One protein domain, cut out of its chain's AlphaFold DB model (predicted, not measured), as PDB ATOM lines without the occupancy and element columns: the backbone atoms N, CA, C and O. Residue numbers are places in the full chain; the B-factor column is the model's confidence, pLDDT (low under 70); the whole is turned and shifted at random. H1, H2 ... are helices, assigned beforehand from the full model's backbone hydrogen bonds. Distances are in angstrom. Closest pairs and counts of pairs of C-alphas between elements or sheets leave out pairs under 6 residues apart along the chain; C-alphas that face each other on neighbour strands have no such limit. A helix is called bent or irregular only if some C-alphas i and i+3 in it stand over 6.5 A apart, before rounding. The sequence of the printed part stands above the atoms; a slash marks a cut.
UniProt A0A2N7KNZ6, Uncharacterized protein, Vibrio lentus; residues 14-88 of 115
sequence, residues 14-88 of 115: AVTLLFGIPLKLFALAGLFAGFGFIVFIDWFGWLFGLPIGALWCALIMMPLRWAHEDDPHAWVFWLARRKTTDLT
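Overview. This is residues 14 to 88 of the 115 residues of an uncharacterized protein of Vibrio lentus (UniProt A0A2N7KNZ6). This is a long helical hairpin: H1 folds back on itself, arms H1a and H1b side by side, with short H2 beyond the open end. Residues 77 to 88, of which 77 to 81 belong to H2, stick out. The printed part, 75 residues with two named helices, is all helix and loose, with radius of gyration of the C-alphas 15.7 A and spans 54 by 21 by 18 A.

Along the chain. Find C-alpha 23 at (112.665, 115.046, 134.392); here begins H1, residues 23 to 69, assigned as one helix by its hydrogen bonds but bent, C-alphas 43 and 46 being 9.1 A apart. H1a, residues 23 to 43, runs 29.8 A; H1b, residues 46 to 69, 32.5 A. H2, residues 74 to 81, ends at C-alpha 81, (108.736, 132.915, 139.962).

Arrangement. H1a and H1b touch, opposite ways at a shallow tilt of 19 degrees; look at their closest C-alphas, Ile 41 and Gly 49, 4.0 A apart. H2 is close to but not clearly touching H1b. Every O i to N i+4 pair is within hydrogen-bond range in H1a and H2, 16 of 20 in H1b.

Size, cuts and confidence. The printed part has no cut. Residues 14 to 15 and 69 to 88 have pLDDT under 70.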
ATOM      1  N   ALA A  14     115.894 123.713 126.999       58.75
ATOM      2  CA  ALA A  14     116.716 122.591 127.468       58.75
ATOM      3  C   ALA A  14     116.063 121.785 128.610       58.75
ATOM      4  O   ALA A  14     116.758 121.179 129.428       58.75
ATOM      5  N   VAL A  15     114.732 121.799 128.722       64.31
ATOM      6  CA  VAL A  15     114.031 120.985 129.722       64.31
ATOM      7  C   VAL A  15     113.753 119.614 129.125       64.31
ATOM      8  O   VAL A  15     112.876 119.455 128.282       64.31
ATOM      9  N   THR A  16     114.506 118.609 129.570       73.19
ATOM     10  CA  THR A  16     114.214 117.210 129.253       73.19
ATOM     11  C   THR A  16     112.880 116.833 129.892       73.19
ATOM     12  O   THR A  16     112.745 116.830 131.120       73.19
ATOM     13  N   LEU A  17     111.892 116.553 129.049       75.06
ATOM     14  CA  LEU A  17     110.568 116.092 129.442       75.06
ATOM     15  C   LEU A  17     110.524 114.568 129.341       75.06
ATOM     16  O   LEU A  17     110.971 113.993 128.349       75.06
ATOM     17  N   LEU A  18     109.964 113.919 130.354       76.12
ATOM     18  CA  LEU A  18     109.652 112.497 130.348       76.12
ATOM     19  C   LEU A  18     108.151 112.359 130.620       76.12
ATOM     20  O   LEU A  18     107.671 112.830 131.646       76.12
ATOM     21  N   PHE A  19     107.399 111.776 129.681       72.25
ATOM     22  CA  PHE A  19     105.926 111.706 129.739       72.25
ATOM     23  C   PHE A  19     105.224 113.066 129.943       72.25
ATOM     24  O   PHE A  19     104.222 113.149 130.646       72.25
ATOM     25  N   GLY A  20     105.758 114.144 129.357       71.25
ATOM     26  CA  GLY A  20     105.218 115.503 129.523       71.25
ATOM     27  C   GLY A  20     105.597 116.179 130.846       71.25
ATOM     28  O   GLY A  20     105.321 117.357 131.032       71.25
ATOM     29  N   ILE A  21     106.302 115.478 131.740       77.56
ATOM     30  CA  ILE A  21     106.720 115.992 133.045       77.56
ATOM     31  C   ILE A  21     108.214 116.349 132.990       77.56
ATOM     32  O   ILE A  21     109.018 115.564 132.475       77.56
ATOM     33  N   PRO A  22     108.646 117.498 133.543       82.56
ATOM     34  CA  PRO A  22     110.064 117.809 133.692       82.56
ATOM     35  C   PRO A  22     110.813 116.690 134.426       82.56
ATOM     36  O   PRO A  22     110.420 116.295 135.523       82.56
ATOM     37  N   LEU A  23     111.934 116.214 133.873       84.50
ATOM     38  CA  LEU A  23     112.665 115.046 134.392       84.50
ATOM     39  C   LEU A  23     112.984 115.135 135.896       84.50
ATOM     40  O   LEU A  23     112.910 114.142 136.611       84.50
ATOM     41  N   LYS A  24     113.293 116.336 136.396       83.81
ATOM     42  CA  LYS A  24     113.565 116.579 137.825       83.81
ATOM     43  C   LYS A  24     112.350 116.293 138.711       83.81
ATOM     44  O   LYS A  24     112.503 115.730 139.789       83.81
ATOM     45  N   LEU A  25     111.158 116.684 138.258       82.94
ATOM     46  CA  LEU A  25     109.905 116.411 138.956       82.94
ATOM     47  C   LEU A  25     109.551 114.934 138.885       82.94
ATOM     48  O   LEU A  25     109.178 114.356 139.900       82.94
ATOM     49  N   PHE A  26     109.718 114.324 137.711       87.31
ATOM     50  CA  PHE A  26     109.495 112.895 137.543       87.31
ATOM     51  C   PHE A  26     110.404 112.075 138.468       87.31
ATOM     52  O   PHE A  26     109.929 111.174 139.150       87.31
ATOM     53  N   ALA A  27     111.693 112.421 138.554       89.94
ATOM     54  CA  ALA A  27     112.637 111.755 139.446       89.94
ATOM     55  C   ALA A  27     112.246 111.915 140.921       89.94
ATOM     56  O   ALA A  27     112.251 110.937 141.664       89.94
ATOM     57  N   LEU A  28     111.861 113.127 141.340       90.31
ATOM     58  CA  LEU A  28     111.424 113.387 142.713       90.31
ATOM     59  C   LEU A  28     110.155 112.596 143.056       90.31
ATOM     60  O   LEU A  28     110.111 111.906 144.072       90.31
ATOM     61  N   ALA A  29     109.144 112.660 142.192       90.44
ATOM     62  CA  ALA A  29     107.899 111.921 142.355       90.44
ATOM     63  C   ALA A  29     108.130 110.407 142.339       90.44
ATOM     64  O   ALA A  29     107.547 109.695 143.150       90.44
ATOM     65  N   GLY A  30     109.025 109.922 141.475       92.94
ATOM     66  CA  GLY A  30     109.429 108.520 141.409       92.94
ATOM     67  C   GLY A  30     110.083 108.044 142.702       92.94
ATOM     68  O   GLY A  30     109.814 106.931 143.139       92.94
ATOM     69  N   LEU A  31     110.868 108.900 143.356       94.94
ATOM     70  CA  LEU A  31     111.500 108.594 144.638       94.94
ATOM     71  C   LEU A  31     110.451 108.431 145.751       94.94
ATOM     72  O   LEU A  31     110.471 107.432 146.465       94.94
ATOM     73  N   PHE A  32     109.483 109.349 145.849       94.31
ATOM     74  CA  PHE A  32     108.381 109.245 146.818       94.31
ATOM     75  C   PHE A  32     107.428 108.079 146.525       94.31
ATOM     76  O   PHE A  32     107.008 107.370 147.441       94.31
ATOM     77  N   ALA A  33     107.095 107.868 145.251       94.31
ATOM     78  CA  ALA A  33     106.243 106.772 144.814       94.31
ATOM     79  C   ALA A  33     106.910 105.420 145.091       94.31
ATOM     80  O   ALA A  33     106.308 104.567 145.735       94.31
ATOM     81  N   GLY A  34     108.173 105.260 144.689       94.75
ATOM     82  CA  GLY A  34     108.947 104.040 144.898       94.75
ATOM     83  C   GLY A  34     109.201 103.744 146.374       94.75
ATOM     84  O   GLY A  34     109.027 102.606 146.800       94.75
ATOM     85  N   PHE A  35     109.542 104.758 147.175       95.88
ATOM     86  CA  PHE A  35     109.706 104.578 148.619       95.88
ATOM     87  C   PHE A  35     108.407 104.103 149.274       95.88
ATOM     88  O   PHE A  35     108.407 103.083 149.959       95.88
ATOM     89  N   GLY A  36     107.285 104.783 149.016       93.12
ATOM     90  CA  GLY A  36     105.995 104.362 149.561       93.12
ATOM     91  C   GLY A  36     105.579 102.971 149.078       93.12
ATOM     92  O   GLY A  36     105.116 102.166 149.876       93.12
ATOM     93  N   PHE A  37     105.819 102.644 147.806       95.12
ATOM     94  CA  PHE A  37     105.562 101.314 147.248       95.12
ATOM     95  C   PHE A  37     106.303 100.209 148.009       95.12
ATOM     96  O   PHE A  37     105.696  99.209 148.388       95.12
ATOM     97  N   ILE A  38     107.598 100.409 148.276       95.75
ATOM     98  CA  ILE A  38     108.415  99.458 149.040       95.75
ATOM     99  C   ILE A  38     107.881  99.322 150.468       95.75
ATOM    100  O   ILE A  38     107.735  98.201 150.945       95.75
ATOM    101  N   VAL A  39     107.526 100.433 151.124       95.75
ATOM    102  CA  VAL A  39     106.936 100.415 152.474       95.75
ATOM    103  C   VAL A  39     105.626  99.620 152.500       95.75
ATOM    104  O   VAL A  39     105.414  98.815 153.404       95.75
ATOM    105  N   PHE A  40     104.759  99.783 151.497       94.00
ATOM    106  CA  PHE A  40     103.516  99.014 151.415       94.00
ATOM    107  C   PHE A  40     103.759  97.518 151.193       94.00
ATOM    108  O   PHE A  40     103.043  96.703 151.773       94.00
ATOM    109  N   ILE A  41     104.766  97.139 150.402       95.12
ATOM    110  CA  ILE A  41     105.159  95.730 150.247       95.12
ATOM    111  C   ILE A  41     105.715  95.163 151.552       95.12
ATOM    112  O   ILE A  41     105.355  94.045 151.917       95.12
ATOM    113  N   ASP A  42     106.557  95.916 152.256       96.38
ATOM    114  CA  ASP A  42     107.170  95.481 153.513       96.38
ATOM    115  C   ASP A  42     106.118  95.252 154.611       96.38
ATOM    116  O   ASP A  42     106.134  94.233 155.297       96.38
ATOM    117  N   TRP A  43     105.135  96.151 154.725       94.75
ATOM    118  CA  TRP A  43     104.121  96.085 155.784       94.75
ATOM    119  C   TRP A  43     102.963  95.127 155.489       94.75
ATOM    120  O   TRP A  43     102.473  94.460 156.399       94.75
ATOM    121  N   PHE A  44     102.494  95.066 154.240       93.06
ATOM    122  CA  PHE A  44     101.301  94.294 153.863       93.06
ATOM    123  C   PHE A  44     101.629  93.006 153.091       93.06
ATOM    124  O   PHE A  44     100.724  92.248 152.722       93.06
ATOM    125  N   GLY A  45     102.914  92.744 152.840       92.88
ATOM    126  CA  GLY A  45     103.390  91.632 152.024       92.88
ATOM    127  C   GLY A  45     103.081  91.811 150.536       92.88
ATOM    128  O   GLY A  45     102.441  92.766 150.104       92.88
ATOM    129  N   TRP A  46     103.501  90.852 149.713       93.12
ATOM    130  CA  TRP A  46     103.353  90.944 148.255       93.12
ATOM    131  C   TRP A  46     101.894  90.954 147.777       93.12
ATOM    132  O   TRP A  46     101.580  91.650 146.817       93.12
ATOM    133  N   LEU A  47     100.996  90.215 148.443       93.62
ATOM    134  CA  LEU A  47      99.612  90.033 147.982       93.62
ATOM    135  C   LEU A  47      98.782  91.324 148.080       93.62
ATOM    136  O   LEU A  47      98.042  91.648 147.155       93.62
ATOM    137  N   PHE A  48      98.925  92.068 149.179       92.31
ATOM    138  CA  PHE A  48      98.194  93.318 149.416       92.31
ATOM    139  C   PHE A  48      99.063  94.558 149.184       92.31
ATOM    140  O   PHE A  48      98.565  95.584 148.723       92.31
ATOM    141  N   GLY A  49     100.369  94.464 149.418       92.50
ATOM    142  CA  GLY A  49     101.309  95.556 149.198       92.50
ATOM    143  C   GLY A  49     101.503  95.912 147.726       92.50
ATOM    144  O   GLY A  49     101.629  97.092 147.420       92.50
ATOM    145  N   LEU A  50     101.441  94.948 146.795       93.75
ATOM    146  CA  LEU A  50     101.484  95.246 145.355       93.75
ATOM    147  C   LEU A  50     100.306  96.117 144.884       93.75
ATOM    148  O   LEU A  50     100.565  97.174 144.304       93.75
ATOM    149  N   PRO A  51      99.028  95.740 145.103       96.12
ATOM    150  CA  PRO A  51      97.907  96.562 144.650       96.12
ATOM    151  C   PRO A  51      97.826  97.904 145.389       96.12
ATOM    152  O   PRO A  51      97.586  98.930 144.753       96.12
ATOM    153  N   ILE A  52      98.076  97.931 146.704       94.38
ATOM    154  CA  ILE A  52      98.058  99.178 147.489       94.38
ATOM    155  C   ILE A  52      99.216 100.093 147.076       94.38
ATOM    156  O   ILE A  52      99.023 101.289 146.864       94.38
ATOM    157  N   GLY A  53     100.408  99.531 146.885       94.25
ATOM    158  CA  GLY A  53     101.556 100.256 146.364       94.25
ATOM    159  C   GLY A  53     101.294 100.801 144.958       94.25
ATOM    160  O   GLY A  53     101.624 101.950 144.672       94.25
ATOM    161  N   ALA A  54     100.672 100.022 144.071       93.88
ATOM    162  CA  ALA A  54     100.329 100.492 142.730       93.88
ATOM    163  C   ALA A  54      99.347 101.675 142.782       93.88
ATOM    164  O   ALA A  54      99.544 102.666 142.073       93.88
ATOM    165  N   LEU A  55      98.344 101.614 143.667       95.56
ATOM    166  CA  LEU A  55      97.429 102.728 143.929       95.56
ATOM    167  C   LEU A  55      98.167 103.959 144.466       95.56
ATOM    168  O   LEU A  55      97.900 105.069 144.011       95.56
ATOM    169  N   TRP A  56      99.128 103.777 145.371       94.56
ATOM    170  CA  TRP A  56      99.969 104.860 145.885       94.56
ATOM    171  C   TRP A  56     100.774 105.550 144.776       94.56
ATOM    172  O   TRP A  56     100.753 106.776 144.648       94.56
ATOM    173  N   CYS A  57     101.437 104.764 143.926       93.50
ATOM    174  CA  CYS A  57     102.170 105.282 142.774       93.50
ATOM    175  C   CYS A  57     101.250 106.053 141.820       93.50
ATOM    176  O   CYS A  57     101.611 107.143 141.370       93.50
ATOM    177  N   ALA A  58     100.059 105.519 141.535       92.25
ATOM    178  CA  ALA A  58      99.069 106.190 140.699       92.25
ATOM    179  C   ALA A  58      98.610 107.515 141.323       92.25
ATOM    180  O   ALA A  58      98.566 108.525 140.625       92.25
ATOM    181  N   LEU A  59      98.355 107.541 142.634       93.56
ATOM    182  CA  LEU A  59      97.907 108.730 143.362       93.56
ATOM    183  C   LEU A  59      98.931 109.872 143.316       93.56
ATOM    184  O   LEU A  59      98.542 111.035 143.282       93.56
ATOM    185  N   ILE A  60     100.227 109.558 143.266       90.38
ATOM    186  CA  ILE A  60     101.291 110.561 143.118       90.38
ATOM    187  C   ILE A  60     101.466 110.979 141.652       90.38
ATOM    188  O   ILE A  60     101.579 112.168 141.350       90.38
ATOM    189  N   MET A  61     101.499 110.015 140.729       87.00
ATOM    190  CA  MET A  61     101.873 110.271 139.333       87.00
ATOM    191  C   MET A  61     100.728 110.823 138.473       87.00
ATOM    192  O   MET A  61     100.993 111.627 137.581       87.00
ATOM    193  N   MET A  62      99.468 110.445 138.723       86.94
ATOM    194  CA  MET A  62      98.308 110.968 137.982       86.94
ATOM    195  C   MET A  62      98.154 112.488 138.088       86.94
ATOM    196  O   MET A  62      98.134 113.133 137.040       86.94
ATOM    197  N   PRO A  63      98.067 113.092 139.290       83.31
ATOM    198  CA  PRO A  63      97.893 114.538 139.389       83.31
ATOM    199  C   PRO A  63      99.102 115.281 138.821       83.31
ATOM    200  O   PRO A  63      98.944 116.342 138.221       83.31
ATOM    201  N   LEU A  64     100.304 114.708 138.948       81.50
ATOM    202  CA  LEU A  64     101.508 115.288 138.366       81.50
ATOM    203  C   LEU A  64     101.451 115.297 136.835       81.50
ATOM    204  O   LEU A  64     101.861 116.282 136.224       81.50
ATOM    205  N   ARG A  65     100.916 114.235 136.226       80.44
ATOM    206  CA  ARG A  65     100.700 114.154 134.781       80.44
ATOM    207  C   ARG A  65      99.638 115.147 134.321       80.44
ATOM    208  O   ARG A  65      99.926 115.925 133.424       80.44
ATOM    209  N   TRP A  66      98.472 115.184 134.968       80.31
ATOM    210  CA  TRP A  66      97.397 116.122 134.617       80.31
ATOM    211  C   TRP A  66      97.831 117.583 134.735       80.31
ATOM    212  O   TRP A  66      97.539 118.383 133.857       80.31
ATOM    213  N   ALA A  67      98.594 117.932 135.772       77.00
ATOM    214  CA  ALA A  67      99.075 119.300 135.958       77.00
ATOM    215  C   ALA A  67     100.066 119.770 134.875       77.00
ATOM    216  O   ALA A  67     100.279 120.973 134.741       77.00
ATOM    217  N   HIS A  68     100.694 118.850 134.135       72.94
ATOM    218  CA  HIS A  68     101.715 119.157 133.125       72.94
ATOM    219  C   HIS A  68     101.308 118.741 131.704       72.94
ATOM    220  O   HIS A  68     102.090 118.930 130.775       72.94
ATOM    221  N   GLU A  69     100.111 118.175 131.525       68.38
ATOM    222  CA  GLU A  69      99.594 117.751 130.221       68.38
ATOM    223  C   GLU A  69      99.302 118.960 129.319       68.38
ATOM    224  O   GLU A  69      99.672 118.945 128.146       68.38
ATOM    225  N   ASP A  70      98.742 120.032 129.888       67.19
ATOM    226  CA  ASP A  70      98.359 121.240 129.144       67.19
ATOM    227  C   ASP A  70      99.492 122.275 129.011       67.19
ATOM    228  O   ASP A  70      99.539 123.023 128.033       67.19
ATOM    229  N   ASP A  71     100.414 122.337 129.979       67.19
ATOM    230  CA  ASP A  71     101.544 123.275 129.953       67.19
ATOM    231  C   ASP A  71     102.796 122.700 130.651       67.19
ATOM    232  O   ASP A  71     103.011 122.894 131.855       67.19
ATOM    233  N   PRO A  72     103.692 122.035 129.896       64.00
ATOM    234  CA  PRO A  72     104.957 121.510 130.416       64.00
ATOM    235  C   PRO A  72     105.889 122.601 130.971       64.00
ATOM    236  O   PRO A  72     106.807 122.308 131.748       64.00
ATOM    237  N   HIS A  73     105.679 123.862 130.577       63.72
ATOM    238  CA  HIS A  73     106.482 125.006 130.998       63.72
ATOM    239  C   HIS A  73     105.934 125.690 132.257       63.72
ATOM    240  O   HIS A  73     106.679 126.457 132.879       63.72
ATOM    241  N   ALA A  74     104.713 125.373 132.701       67.81
ATOM    242  CA  ALA A  74     104.104 125.953 133.901       67.81
ATOM    243  C   ALA A  74     104.988 125.783 135.147       67.81
ATOM    244  O   ALA A  74     105.156 126.713 135.938       67.81
ATOM    245  N   TRP A  75     105.639 124.625 135.293       65.31
ATOM    246  CA  TRP A  75     106.594 124.393 136.378       65.31
ATOM    247  C   TRP A  75     107.844 125.265 136.276       65.31
ATOM    248  O   TRP A  75     108.325 125.767 137.291       65.31
ATOM    249  N   VAL A  76     108.383 125.460 135.070       65.44
ATOM    250  CA  VAL A  76     109.561 126.314 134.852       65.44
ATOM    251  C   VAL A  76     109.224 127.751 135.225       65.44
ATOM    252  O   VAL A  76     109.993 128.378 135.952       65.44
ATOM    253  N   PHE A  77     108.047 128.229 134.818       62.78
ATOM    254  CA  PHE A  77     107.521 129.531 135.216       62.78
ATOM    255  C   PHE A  77     107.318 129.634 136.727       62.78
ATOM    256  O   PHE A  77     107.749 130.609 137.337       62.78
ATOM    257  N   TRP A  78     106.729 128.624 137.367       65.25
ATOM    258  CA  TRP A  78     106.535 128.616 138.816       65.25
ATOM    259  C   TRP A  78     107.863 128.611 139.588       65.25
ATOM    260  O   TRP A  78     108.019 129.325 140.582       65.25
ATOM    261  N   LEU A  79     108.855 127.848 139.121       63.22
ATOM    262  CA  LEU A  79     110.169 127.768 139.755       63.22
ATOM    263  C   LEU A  79     110.995 129.041 139.529       63.22
ATOM    264  O   LEU A  79     111.692 129.480 140.445       63.22
ATOM    265  N   ALA A  80     110.900 129.640 138.339       62.47
ATOM    266  CA  ALA A  80     111.463 130.954 138.045       62.47
ATOM    267  C   ALA A  80     110.825 132.020 138.946       62.47
ATOM    268  O   ALA A  80     111.537 132.756 139.622       62.47
ATOM    269  N   ARG A  81     109.495 132.005 139.092       60.75
ATOM    270  CA  ARG A  81     108.736 132.915 139.962       60.75
ATOM    271  C   ARG A  81     109.109 132.819 141.442       60.75
ATOM    272  O   ARG A  81     109.050 133.817 142.149       60.75
ATOM    273  N   ARG A  82     109.537 131.652 141.935       61.50
ATOM    274  CA  ARG A  82     110.057 131.543 143.314       61.50
ATOM    275  C   ARG A  82     111.424 132.205 143.507       61.50
ATOM    276  O   ARG A  82     111.791 132.478 144.644       61.50
ATOM    277  N   LYS A  83     112.172 132.448 142.428       61.31
ATOM    278  CA  LYS A  83     113.488 133.109 142.458       61.31
ATOM    279  C   LYS A  83     113.433 134.589 142.076       61.31
ATOM    280  O   LYS A  83     114.338 135.325 142.452       61.31
ATOM    281  N   THR A  84     112.399 135.022 141.360       54.84
ATOM    282  CA  THR A  84     112.200 136.415 140.935       54.84
ATOM    283  C   THR A  84     110.777 136.864 141.250       54.84
ATOM    284  O   THR A  84     109.817 136.337 140.695       54.84
ATOM    285  N   THR A  85     110.654 137.833 142.159       54.31
ATOM    286  CA  THR A  85     109.387 138.343 142.708       54.31
ATOM    287  C   THR A  85     108.607 139.237 141.739       54.31
ATOM    288  O   THR A  85     107.409 139.436 141.933       54.31
ATOM    289  N   ASP A  86     109.255 139.738 140.688       51.06
ATOM    290  CA  ASP A  86     108.664 140.712 139.774       51.06
ATOM    291  C   ASP A  86     108.136 140.048 138.502       51.06
ATOM    292  O   ASP A  86     108.885 139.517 137.679       51.06
ATOM    293  N   LEU A  87     106.814 140.120 138.327       49.81
ATOM    294  CA  LEU A  87     106.148 139.851 137.056       49.81
ATOM    295  C   LEU A  87     106.567 140.942 136.068       49.81
ATOM    296  O   LEU A  87     105.943 141.998 135.977       49.81
ATOM    297  N   THR A  88     107.653 140.697 135.343       49.62
ATOM    298  CA  THR A  88     108.068 141.587 134.263       49.62
ATOM    299  C   THR A  88     107.170 141.292 133.062       49.62
ATOM    300  O   THR A  88     106.969 140.131 132.707       49.62
TER     301      THR A  88